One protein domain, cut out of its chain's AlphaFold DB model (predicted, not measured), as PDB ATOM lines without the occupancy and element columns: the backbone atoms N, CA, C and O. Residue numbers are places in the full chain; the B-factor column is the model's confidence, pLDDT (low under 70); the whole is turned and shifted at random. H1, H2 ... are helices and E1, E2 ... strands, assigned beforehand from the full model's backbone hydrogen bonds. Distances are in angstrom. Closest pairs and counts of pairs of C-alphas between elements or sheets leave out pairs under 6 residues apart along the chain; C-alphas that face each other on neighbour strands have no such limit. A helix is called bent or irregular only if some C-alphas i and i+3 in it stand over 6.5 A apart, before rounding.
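Overview. This is residues 220 to 281 of the 294 residues of an uncharacterized protein of Metarhizium acridum (strain CQMa 102) (UniProt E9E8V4). A small three-stranded sheet, with the long, bent strand E3 between E1 and E2, has the short helix H1 over one face, while the second helix, H2, lies off the sheet toward one end of the domain. A long loop, residues 248 to 261, runs back from H2 to E2 at the other end. The printed part has 62 residues with two named helices and three named strands, in the order E1, H1, H2, E2, E3, and its class is mixed, helices and strands. The sheet runs E1, E3, E2 and is antiparallel throughout. The whole is compact, with a radius of gyration of the C-alphas of 11.1 A and spans of 30 by 23 by 17 A.

Along the chain. Start with the sheet at C-alpha 273, (130.939, 139.536, 84.630), where E3 begins; E3 is residues 273 to 280, 19.4 A from first to last C-alpha, and it ends at C-alpha 280, (147.854, 135.495, 75.987). E2 is residues 262 to 266, 12.0 A long, and E1 is residues 220 to 222, 6.4 A long. Find C-alpha 224 at (140.684, 146.216, 84.894); from there H1 runs to residue 230, 10.0 A away. H2 is residues 239 to 247, 12.7 A long.

Arrangement. Look first at E3, the inner strand, which bends by 61 degrees at residue 276. Its pairing is staggered: residues 273 to 277 pair with E2 and residues 277 to 279 with E1. E2 and E3 form a hairpin, with N 276 and O 263 at 2.8 A and N 274 and O 265 at 2.9 A, within hydrogen-bond range. Between E1 and E3, also antiparallel, at 134 degrees, find N 220 and O 279 at 2.9 A. H1 is on the sheet at a height over the sheet of 9.1 A; it lies over E1 and runs along the strands, at 3 degrees to E1 on the local plane. The closest C-alphas of H1 and E3 are those of Pro 224 and Cys 276, 6.9 A apart. E1, H1 and H2, and E2 make a split strand-helix-strand unit, two strands running the same way with helices between and E3 between them in the sheet; its crossover is right-handed. H2 is not on the sheet and is apart from E1 and E3. H1 and H2 are close but not clearly touching, their closest C-alphas, those of Leu 230 and Tyr 245, being 7.6 A apart; their lines are about perpendicular, at 81 degrees. Every O i to N i+4 pair is within hydrogen-bond range in H2, and 2 of 3 are in H1.

Size, cuts and confidence. The two C-alphas farthest apart are those of Ala 239 and Ser 259, at 32.0 A. The printed part has no cut. The link from H2 to E2, with 14 residues, is long. The mean pLDDT of the printed part is 75.4, and you will find values under 70 at residues 231 to 237, 239, 249, 251 to 255 and 258 to 260.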
ATOM      1  N   THR A 220     143.516 134.242  78.754       82.94
ATOM      2  CA  THR A 220     142.737 134.563  79.956       82.94
ATOM      3  C   THR A 220     142.085 135.937  79.816       82.94
ATOM      4  O   THR A 220     142.755 136.929  79.533       82.94
ATOM      5  N   TRP A 221     140.777 136.020  80.067       85.81
ATOM      6  CA  TRP A 221     140.041 137.287  80.124       85.81
ATOM      7  C   TRP A 221     140.151 137.920  81.514       85.81
ATOM      8  O   TRP A 221     139.684 137.326  82.484       85.81
ATOM      9  N   LEU A 222     140.708 139.129  81.629       86.62
ATOM     10  CA  LEU A 222     140.817 139.858  82.902       86.62
ATOM     11  C   LEU A 222     140.097 141.206  82.867       86.62
ATOM     12  O   LEU A 222     140.166 141.938  81.881       86.62
ATOM     13  N   CYS A 223     139.424 141.542  83.969       87.50
ATOM     14  CA  CYS A 223     138.840 142.866  84.186       87.50
ATOM     15  C   CYS A 223     139.904 143.870  84.684       87.50
ATOM     16  O   CYS A 223     140.918 143.435  85.235       87.50
ATOM     17  N   PRO A 224     139.677 145.196  84.573       83.06
ATOM     18  CA  PRO A 224     140.684 146.216  84.894       83.06
ATOM     19  C   PRO A 224     141.284 146.110  86.301       83.06
ATOM     20  O   PRO A 224     142.472 146.346  86.482       83.06
ATOM     21  N   HIS A 225     140.494 145.696  87.295       84.00
ATOM     22  CA  HIS A 225     140.967 145.522  88.671       84.00
ATOM     23  C   HIS A 225     141.922 144.323  88.831       84.00
ATOM     24  O   HIS A 225     142.949 144.420  89.496       84.00
ATOM     25  N   CYS A 226     141.631 143.198  88.169       82.94
ATOM     26  CA  CYS A 226     142.525 142.035  88.153       82.94
ATOM     27  C   CYS A 226     143.750 142.251  87.244       82.94
ATOM     28  O   CYS A 226     144.807 141.680  87.487       82.94
ATOM     29  N   GLU A 227     143.627 143.099  86.222       84.00
ATOM     30  CA  GLU A 227     144.739 143.573  85.391       84.00
ATOM     31  C   GLU A 227     145.686 144.508  86.164       84.00
ATOM     32  O   GLU A 227     146.903 144.392  86.024       84.00
ATOM     33  N   GLN A 228     145.166 145.413  87.003       77.00
ATOM     34  CA  GLN A 228     145.995 146.270  87.860       77.00
ATOM     35  C   GLN A 228     146.935 145.429  88.731       77.00
ATOM     36  O   GLN A 228     148.123 145.722  88.804       77.00
ATOM     37  N   GLY A 229     146.429 144.341  89.319       73.62
ATOM     38  CA  GLY A 229     147.216 143.458  90.177       73.62
ATOM     39  C   GLY A 229     148.330 142.659  89.477       73.62
ATOM     40  O   GLY A 229     149.272 142.268  90.160       73.62
ATOM     41  N   LEU A 230     148.294 142.488  88.146       71.56
ATOM     42  CA  LEU A 230     149.447 141.985  87.369       71.56
ATOM     43  C   LEU A 230     150.594 143.007  87.310       71.56
ATOM     44  O   LEU A 230     151.759 142.634  87.231       71.56
ATOM     45  N   ASN A 231     150.260 144.299  87.341       67.38
ATOM     46  CA  ASN A 231     151.205 145.414  87.230       67.38
ATOM     47  C   ASN A 231     151.689 145.921  88.604       67.38
ATOM     48  O   ASN A 231     152.487 146.851  88.685       67.38
ATOM     49  N   VAL A 232     151.215 145.318  89.698       68.44
ATOM     50  CA  VAL A 232     151.723 145.566  91.051       68.44
ATOM     51  C   VAL A 232     153.078 144.872  91.199       68.44
ATOM     52  O   VAL A 232     153.161 143.660  91.009       68.44
ATOM     53  N   ASN A 233     154.123 145.621  91.573       64.50
ATOM     54  CA  ASN A 233     155.462 145.083  91.864       64.50
ATOM     55  C   ASN A 233     155.384 143.834  92.760       64.50
ATOM     56  O   ASN A 233     154.632 143.829  93.734       64.50
ATOM     57  N   GLU A 234     156.204 142.813  92.495       62.50
ATOM     58  CA  GLU A 234     156.141 141.505  93.176       62.50
ATOM     59  C   GLU A 234     156.170 141.594  94.713       62.50
ATOM     60  O   GLU A 234     155.494 140.826  95.399       62.50
ATOM     61  N   SER A 235     156.896 142.577  95.260       59.38
ATOM     62  CA  SER A 235     156.985 142.870  96.698       59.38
ATOM     63  C   SER A 235     155.673 143.341  97.337       59.38
ATOM     64  O   SER A 235     155.517 143.233  98.551       59.38
ATOM     65  N   ARG A 236     154.721 143.839  96.539       66.00
ATOM     66  CA  ARG A 236     153.365 144.234  96.954       66.00
ATOM     67  C   ARG A 236     152.294 143.197  96.579       66.00
ATOM     68  O   ARG A 236     151.146 143.352  96.987       66.00
ATOM     69  N   GLN A 237     152.630 142.144  95.829       69.94
ATOM     70  CA  GLN A 237     151.683 141.066  95.523       69.94
ATOM     71  C   GLN A 237     151.574 140.095  96.704       69.94
ATOM     72  O   GLN A 237     152.579 139.527  97.149       69.94
ATOM     73  N   THR A 238     150.357 139.829  97.183       72.44
ATOM     74  CA  THR A 238     150.134 138.808  98.222       72.44
ATOM     75  C   THR A 238     150.490 137.408  97.704       72.44
ATOM     76  O   THR A 238     150.504 137.160  96.496       72.44
ATOM     77  N   ALA A 239     150.780 136.468  98.610       69.81
ATOM     78  CA  ALA A 239     151.082 135.086  98.223       69.81
ATOM     79  C   ALA A 239     149.905 134.429  97.471       69.81
ATOM     80  O   ALA A 239     150.117 133.777  96.452       69.81
ATOM     81  N   ALA A 240     148.667 134.682  97.914       73.06
ATOM     82  CA  ALA A 240     147.457 134.212  97.241       73.06
ATOM     83  C   ALA A 240     147.339 134.763  95.810       73.06
ATOM     84  O   ALA A 240     147.161 133.987  94.875       73.06
ATOM     85  N   MET A 241     147.541 136.075  95.620       70.56
ATOM     86  CA  MET A 241     147.546 136.688  94.286       70.56
ATOM     87  C   MET A 241     148.611 136.066  93.376       70.56
ATOM     88  O   MET A 241     148.311 135.751  92.228       70.56
ATOM     89  N   ARG A 242     149.830 135.828  93.880       71.75
ATOM     90  CA  ARG A 242     150.901 135.177  93.104       71.75
ATOM     91  C   ARG A 242     150.544 133.752  92.680       71.75
ATOM     92  O   ARG A 242     150.766 133.406  91.521       71.75
ATOM     93  N   GLU A 243     149.961 132.942  93.562       74.31
ATOM     94  CA  GLU A 243     149.483 131.605  93.183       74.31
ATOM     95  C   GLU A 243     148.312 131.653  92.200       74.31
ATOM     96  O   GLU A 243     148.244 130.831  91.287       74.31
ATOM     97  N   ASP A 244     147.410 132.622  92.327       75.62
ATOM     98  CA  ASP A 244     146.302 132.775  91.389       75.62
ATOM     99  C   ASP A 244     146.778 133.236  90.002       75.62
ATOM    100  O   ASP A 244     146.381 132.624  89.011       75.62
ATOM    101  N   TYR A 245     147.699 134.204  89.900       74.00
ATOM    102  CA  TYR A 245     148.288 134.607  88.613       74.00
ATOM    103  C   TYR A 245     149.057 133.463  87.930       74.00
ATOM    104  O   TYR A 245     148.914 133.286  86.718       74.00
ATOM    105  N   LYS A 246     149.795 132.628  88.683       71.81
ATOM    106  CA  LYS A 246     150.448 131.416  88.141       71.81
ATOM    107  C   LYS A 246     149.447 130.467  87.471       71.81
ATOM    108  O   LYS A 246     149.718 129.967  86.378       71.81
ATOM    109  N   LYS A 247     148.276 130.237  88.085       72.81
ATOM    110  CA  LYS A 247     147.226 129.344  87.544       72.81
ATOM    111  C   LYS A 247     146.667 129.833  86.204       72.81
ATOM    112  O   LYS A 247     146.267 129.010  85.385       72.81
ATOM    113  N   LEU A 248     146.674 131.146  85.950       71.31
ATOM    114  CA  LEU A 248     146.192 131.728  84.688       71.31
ATOM    115  C   LEU A 248     147.087 131.425  83.481       71.31
ATOM    116  O   LEU A 248     146.674 131.717  82.359       71.31
ATOM    117  N   GLN A 249     148.304 130.910  83.705       69.12
ATOM    118  CA  GLN A 249     149.305 130.623  82.670       69.12
ATOM    119  C   GLN A 249     149.625 131.830  81.761       69.12
ATOM    120  O   GLN A 249     150.038 131.645  80.622       69.12
ATOM    121  N   ILE A 250     149.452 133.071  82.235       71.00
ATOM    122  CA  ILE A 250     149.846 134.277  81.488       71.00
ATOM    123  C   ILE A 250     151.366 134.444  81.626       71.00
ATOM    124  O   ILE A 250     151.889 134.419  82.740       71.00
ATOM    125  N   GLN A 251     152.079 134.603  80.510       60.91
ATOM    126  CA  GLN A 251     153.524 134.857  80.533       60.91
ATOM    127  C   GLN A 251     153.827 136.335  80.848       60.91
ATOM    128  O   GLN A 251     153.080 137.208  80.409       60.91
ATOM    129  N   PRO A 252     154.911 136.635  81.588       58.72
ATOM    130  CA  PRO A 252     155.526 137.957  81.594       58.72
ATOM    131  C   PRO A 252     156.402 138.143  80.329       58.72
ATOM    132  O   PRO A 252     157.059 137.182  79.922       58.72
ATOM    133  N   PRO A 253     156.476 139.348  79.726       63.72
ATOM    134  CA  PRO A 253     155.697 140.546  80.050       63.72
ATOM    135  C   PRO A 253     154.198 140.334  79.795       63.72
ATOM    136  O   PRO A 253     153.812 139.635  78.865       63.72
ATOM    137  N   PHE A 254     153.350 140.924  80.645       69.88
ATOM    138  CA  PHE A 254     151.902 140.679  80.658       69.88
ATOM    139  C   PHE A 254     151.174 141.381  79.500       69.88
ATOM    140  O   PHE A 254     150.425 142.343  79.691       69.88
ATOM    141  N   GLU A 255     151.410 140.914  78.278       66.00
ATOM    142  CA  GLU A 255     150.892 141.535  77.065       66.00
ATOM    143  C   GLU A 255     149.399 141.243  76.841       66.00
ATOM    144  O   GLU A 255     148.907 140.111  76.914       66.00
ATOM    145  N   ARG A 256     148.662 142.320  76.546       76.25
ATOM    146  CA  ARG A 256     147.276 142.280  76.068       76.25
ATOM    147  C   ARG A 256     147.290 141.876  74.597       76.25
ATOM    148  O   ARG A 256     148.038 142.474  73.829       76.25
ATOM    149  N   LEU A 257     146.405 140.979  74.168       71.56
ATOM    150  CA  LEU A 257     146.225 140.696  72.741       71.56
ATOM    151  C   LEU A 257     145.416 141.835  72.080       71.56
ATOM    152  O   LEU A 257     144.215 141.954  72.344       71.56
ATOM    153  N   PRO A 258     146.028 142.687  71.229       62.31
ATOM    154  CA  PRO A 258     145.416 143.949  70.799       62.31
ATOM    155  C   PRO A 258     144.240 143.752  69.831       62.31
ATOM    156  O   PRO A 258     143.346 144.591  69.766       62.31
ATOM    157  N   SER A 259     144.210 142.629  69.110       64.12
ATOM    158  CA  SER A 259     143.208 142.300  68.091       64.12
ATOM    159  C   SER A 259     141.811 141.967  68.632       64.12
ATOM    160  O   SER A 259     140.873 141.885  67.845       64.12
ATOM    161  N   TRP A 260     141.648 141.791  69.949       68.75
ATOM    162  CA  TRP A 260     140.386 141.351  70.567       68.75
ATOM    163  C   TRP A 260     139.627 142.453  71.322       68.75
ATOM    164  O   TRP A 260     138.493 142.235  71.749       68.75
ATOM    165  N   GLY A 261     140.225 143.639  71.480       71.00
ATOM    166  CA  GLY A 261     139.596 144.783  72.142       71.00
ATOM    167  C   GLY A 261     139.194 144.519  73.603       71.00
ATOM    168  O   GLY A 261     139.918 143.877  74.366       71.00
ATOM    169  N   ILE A 262     138.038 145.059  74.000       77.44
ATOM    170  CA  ILE A 262     137.444 144.885  75.332       77.44
ATOM    171  C   ILE A 262     136.065 144.242  75.155       77.44
ATOM    172  O   ILE A 262     135.180 144.852  74.557       77.44
ATOM    173  N   LEU A 263     135.862 143.036  75.695       79.06
ATOM    174  CA  LEU A 263     134.604 142.285  75.569       79.06
ATOM    175  C   LEU A 263     133.939 142.059  76.930       79.06
ATOM    176  O   LEU A 263     134.611 141.839  77.938       79.06
ATOM    177  N   GLN A 264     132.604 142.045  76.968       82.31
ATOM    178  CA  GLN A 264     131.866 141.689  78.181       82.31
ATOM    179  C   GLN A 264     131.905 140.165  78.397       82.31
ATOM    180  O   GLN A 264     131.197 139.407  77.734       82.31
ATOM    181  N   ARG A 265     132.746 139.695  79.324       80.44
ATOM    182  CA  ARG A 265     132.949 138.264  79.641       80.44
ATOM    183  C   ARG A 265     133.043 138.068  81.165       80.44
ATOM    184  O   ARG A 265     132.956 139.027  81.931       80.44
ATOM    185  N   LYS A 266     133.189 136.826  81.642       83.38
ATOM    186  CA  LYS A 266     133.616 136.575  83.033       83.38
ATOM    187  C   LYS A 266     135.123 136.824  83.147       83.38
ATOM    188  O   LYS A 266     135.868 136.430  82.255       83.38
ATOM    189  N   CYS A 267     135.568 137.453  84.232       85.38
ATOM    190  CA  CYS A 267     136.992 137.545  84.562       85.38
ATOM    191  C   CYS A 267     137.516 136.180  85.047       85.38
ATOM    192  O   CYS A 267     136.928 135.600  85.955       85.38
ATOM    193  N   GLY A 268     138.628 135.691  84.492       82.69
ATOM    194  CA  GLY A 268     139.229 134.394  84.834       82.69
ATOM    195  C   GLY A 268     139.765 134.286  86.267       82.69
ATOM    196  O   GLY A 268     139.984 133.180  86.742       82.69
ATOM    197  N   LEU A 269     139.929 135.417  86.965       83.56
ATOM    198  CA  LEU A 269     140.229 135.462  88.399       83.56
ATOM    199  C   LEU A 269     138.951 135.581  89.233       83.56
ATOM    200  O   LEU A 269     138.448 134.607  89.787       83.56
ATOM    201  N   CYS A 270     138.386 136.787  89.309       83.75
ATOM    202  CA  CYS A 270     137.299 137.076  90.243       83.75
ATOM    203  C   CYS A 270     135.924 136.533  89.810       83.75
ATOM    204  O   CYS A 270     134.947 136.755  90.519       83.75
ATOM    205  N   ASN A 271     135.818 135.869  88.650       83.56
ATOM    206  CA  ASN A 271     134.609 135.260  88.068       83.56
ATOM    207  C   ASN A 271     133.398 136.192  87.824       83.56
ATOM    208  O   ASN A 271     132.425 135.794  87.173       83.56
ATOM    209  N   LYS A 272     133.472 137.456  88.258       84.62
ATOM    210  CA  LYS A 272     132.495 138.518  87.992       84.62
ATOM    211  C   LYS A 272     132.389 138.774  86.482       84.62
ATOM    212  O   LYS A 272     133.396 138.758  85.769       84.62
ATOM    213  N   LYS A 273     131.167 139.025  85.993       84.62
ATOM    214  CA  LYS A 273     130.939 139.536  84.630       84.62
ATOM    215  C   LYS A 273     131.423 140.985  84.570       84.62
ATOM    216  O   LYS A 273     130.982 141.798  85.378       84.62
ATOM    217  N   ALA A 274     132.304 141.300  83.631       84.56
ATOM    218  CA  ALA A 274     132.876 142.630  83.463       84.56
ATOM    219  C   ALA A 274     133.287 142.861  82.003       84.56
ATOM    220  O   ALA A 274     133.332 141.930  81.198       84.56
ATOM    221  N   PHE A 275     133.618 144.106  81.674       83.88
ATOM    222  CA  PHE A 275     134.375 144.423  80.470       83.88
ATOM    223  C   PHE A 275     135.829 143.987  80.685       83.88
ATOM    224  O   PHE A 275     136.527 144.539  81.536       83.88
ATOM    225  N   CYS A 276     136.252 142.952  79.966       85.44
ATOM    226  CA  CYS A 276     137.540 142.288  80.129       85.44
ATOM    227  C   CYS A 276     138.410 142.440  78.876       85.44
ATOM    228  O   CYS A 276     137.900 142.506  77.756       85.44
ATOM    229  N   LYS A 277     139.728 142.420  79.071       85.19
ATOM    230  CA  LYS A 277     140.743 142.311  78.012       85.19
ATOM    231  C   LYS A 277     141.273 140.882  77.963       85.19
ATOM    232  O   LYS A 277     141.290 140.204  78.993       85.19
ATOM    233  N   LEU A 278     141.720 140.442  76.792       84.69
ATOM    234  CA  LEU A 278     142.361 139.141  76.616       84.69
ATOM    235  C   LEU A 278     143.877 139.247  76.823       84.69
ATOM    236  O   LEU A 278     144.536 140.079  76.198       84.69
ATOM    237  N   PHE A 279     144.420 138.366  77.657       83.44
ATOM    238  CA  PHE A 279     145.853 138.160  77.861       83.44
ATOM    239  C   PHE A 279     146.256 136.801  77.295       83.44
ATOM    240  O   PHE A 279     145.528 135.821  77.470       83.44
ATOM    241  N   GLN A 280     147.399 136.732  76.618       78.25
ATOM    242  CA  GLN A 280     147.854 135.495  75.987       78.25
ATOM    243  C   GLN A 280     148.275 134.453  77.037       78.25
ATOM    244  O   GLN A 280     148.958 134.776  78.011       78.25
ATOM    245  N   HIS A 281     147.904 133.184  76.831       73.19
ATOM    246  CA  HIS A 281     148.537 132.089  77.569       73.19
ATOM    247  C   HIS A 281     149.965 131.904  77.075       73.19
ATOM    248  O   HIS A 281     150.206 131.719  75.880       73.19
TER     249      HIS A 281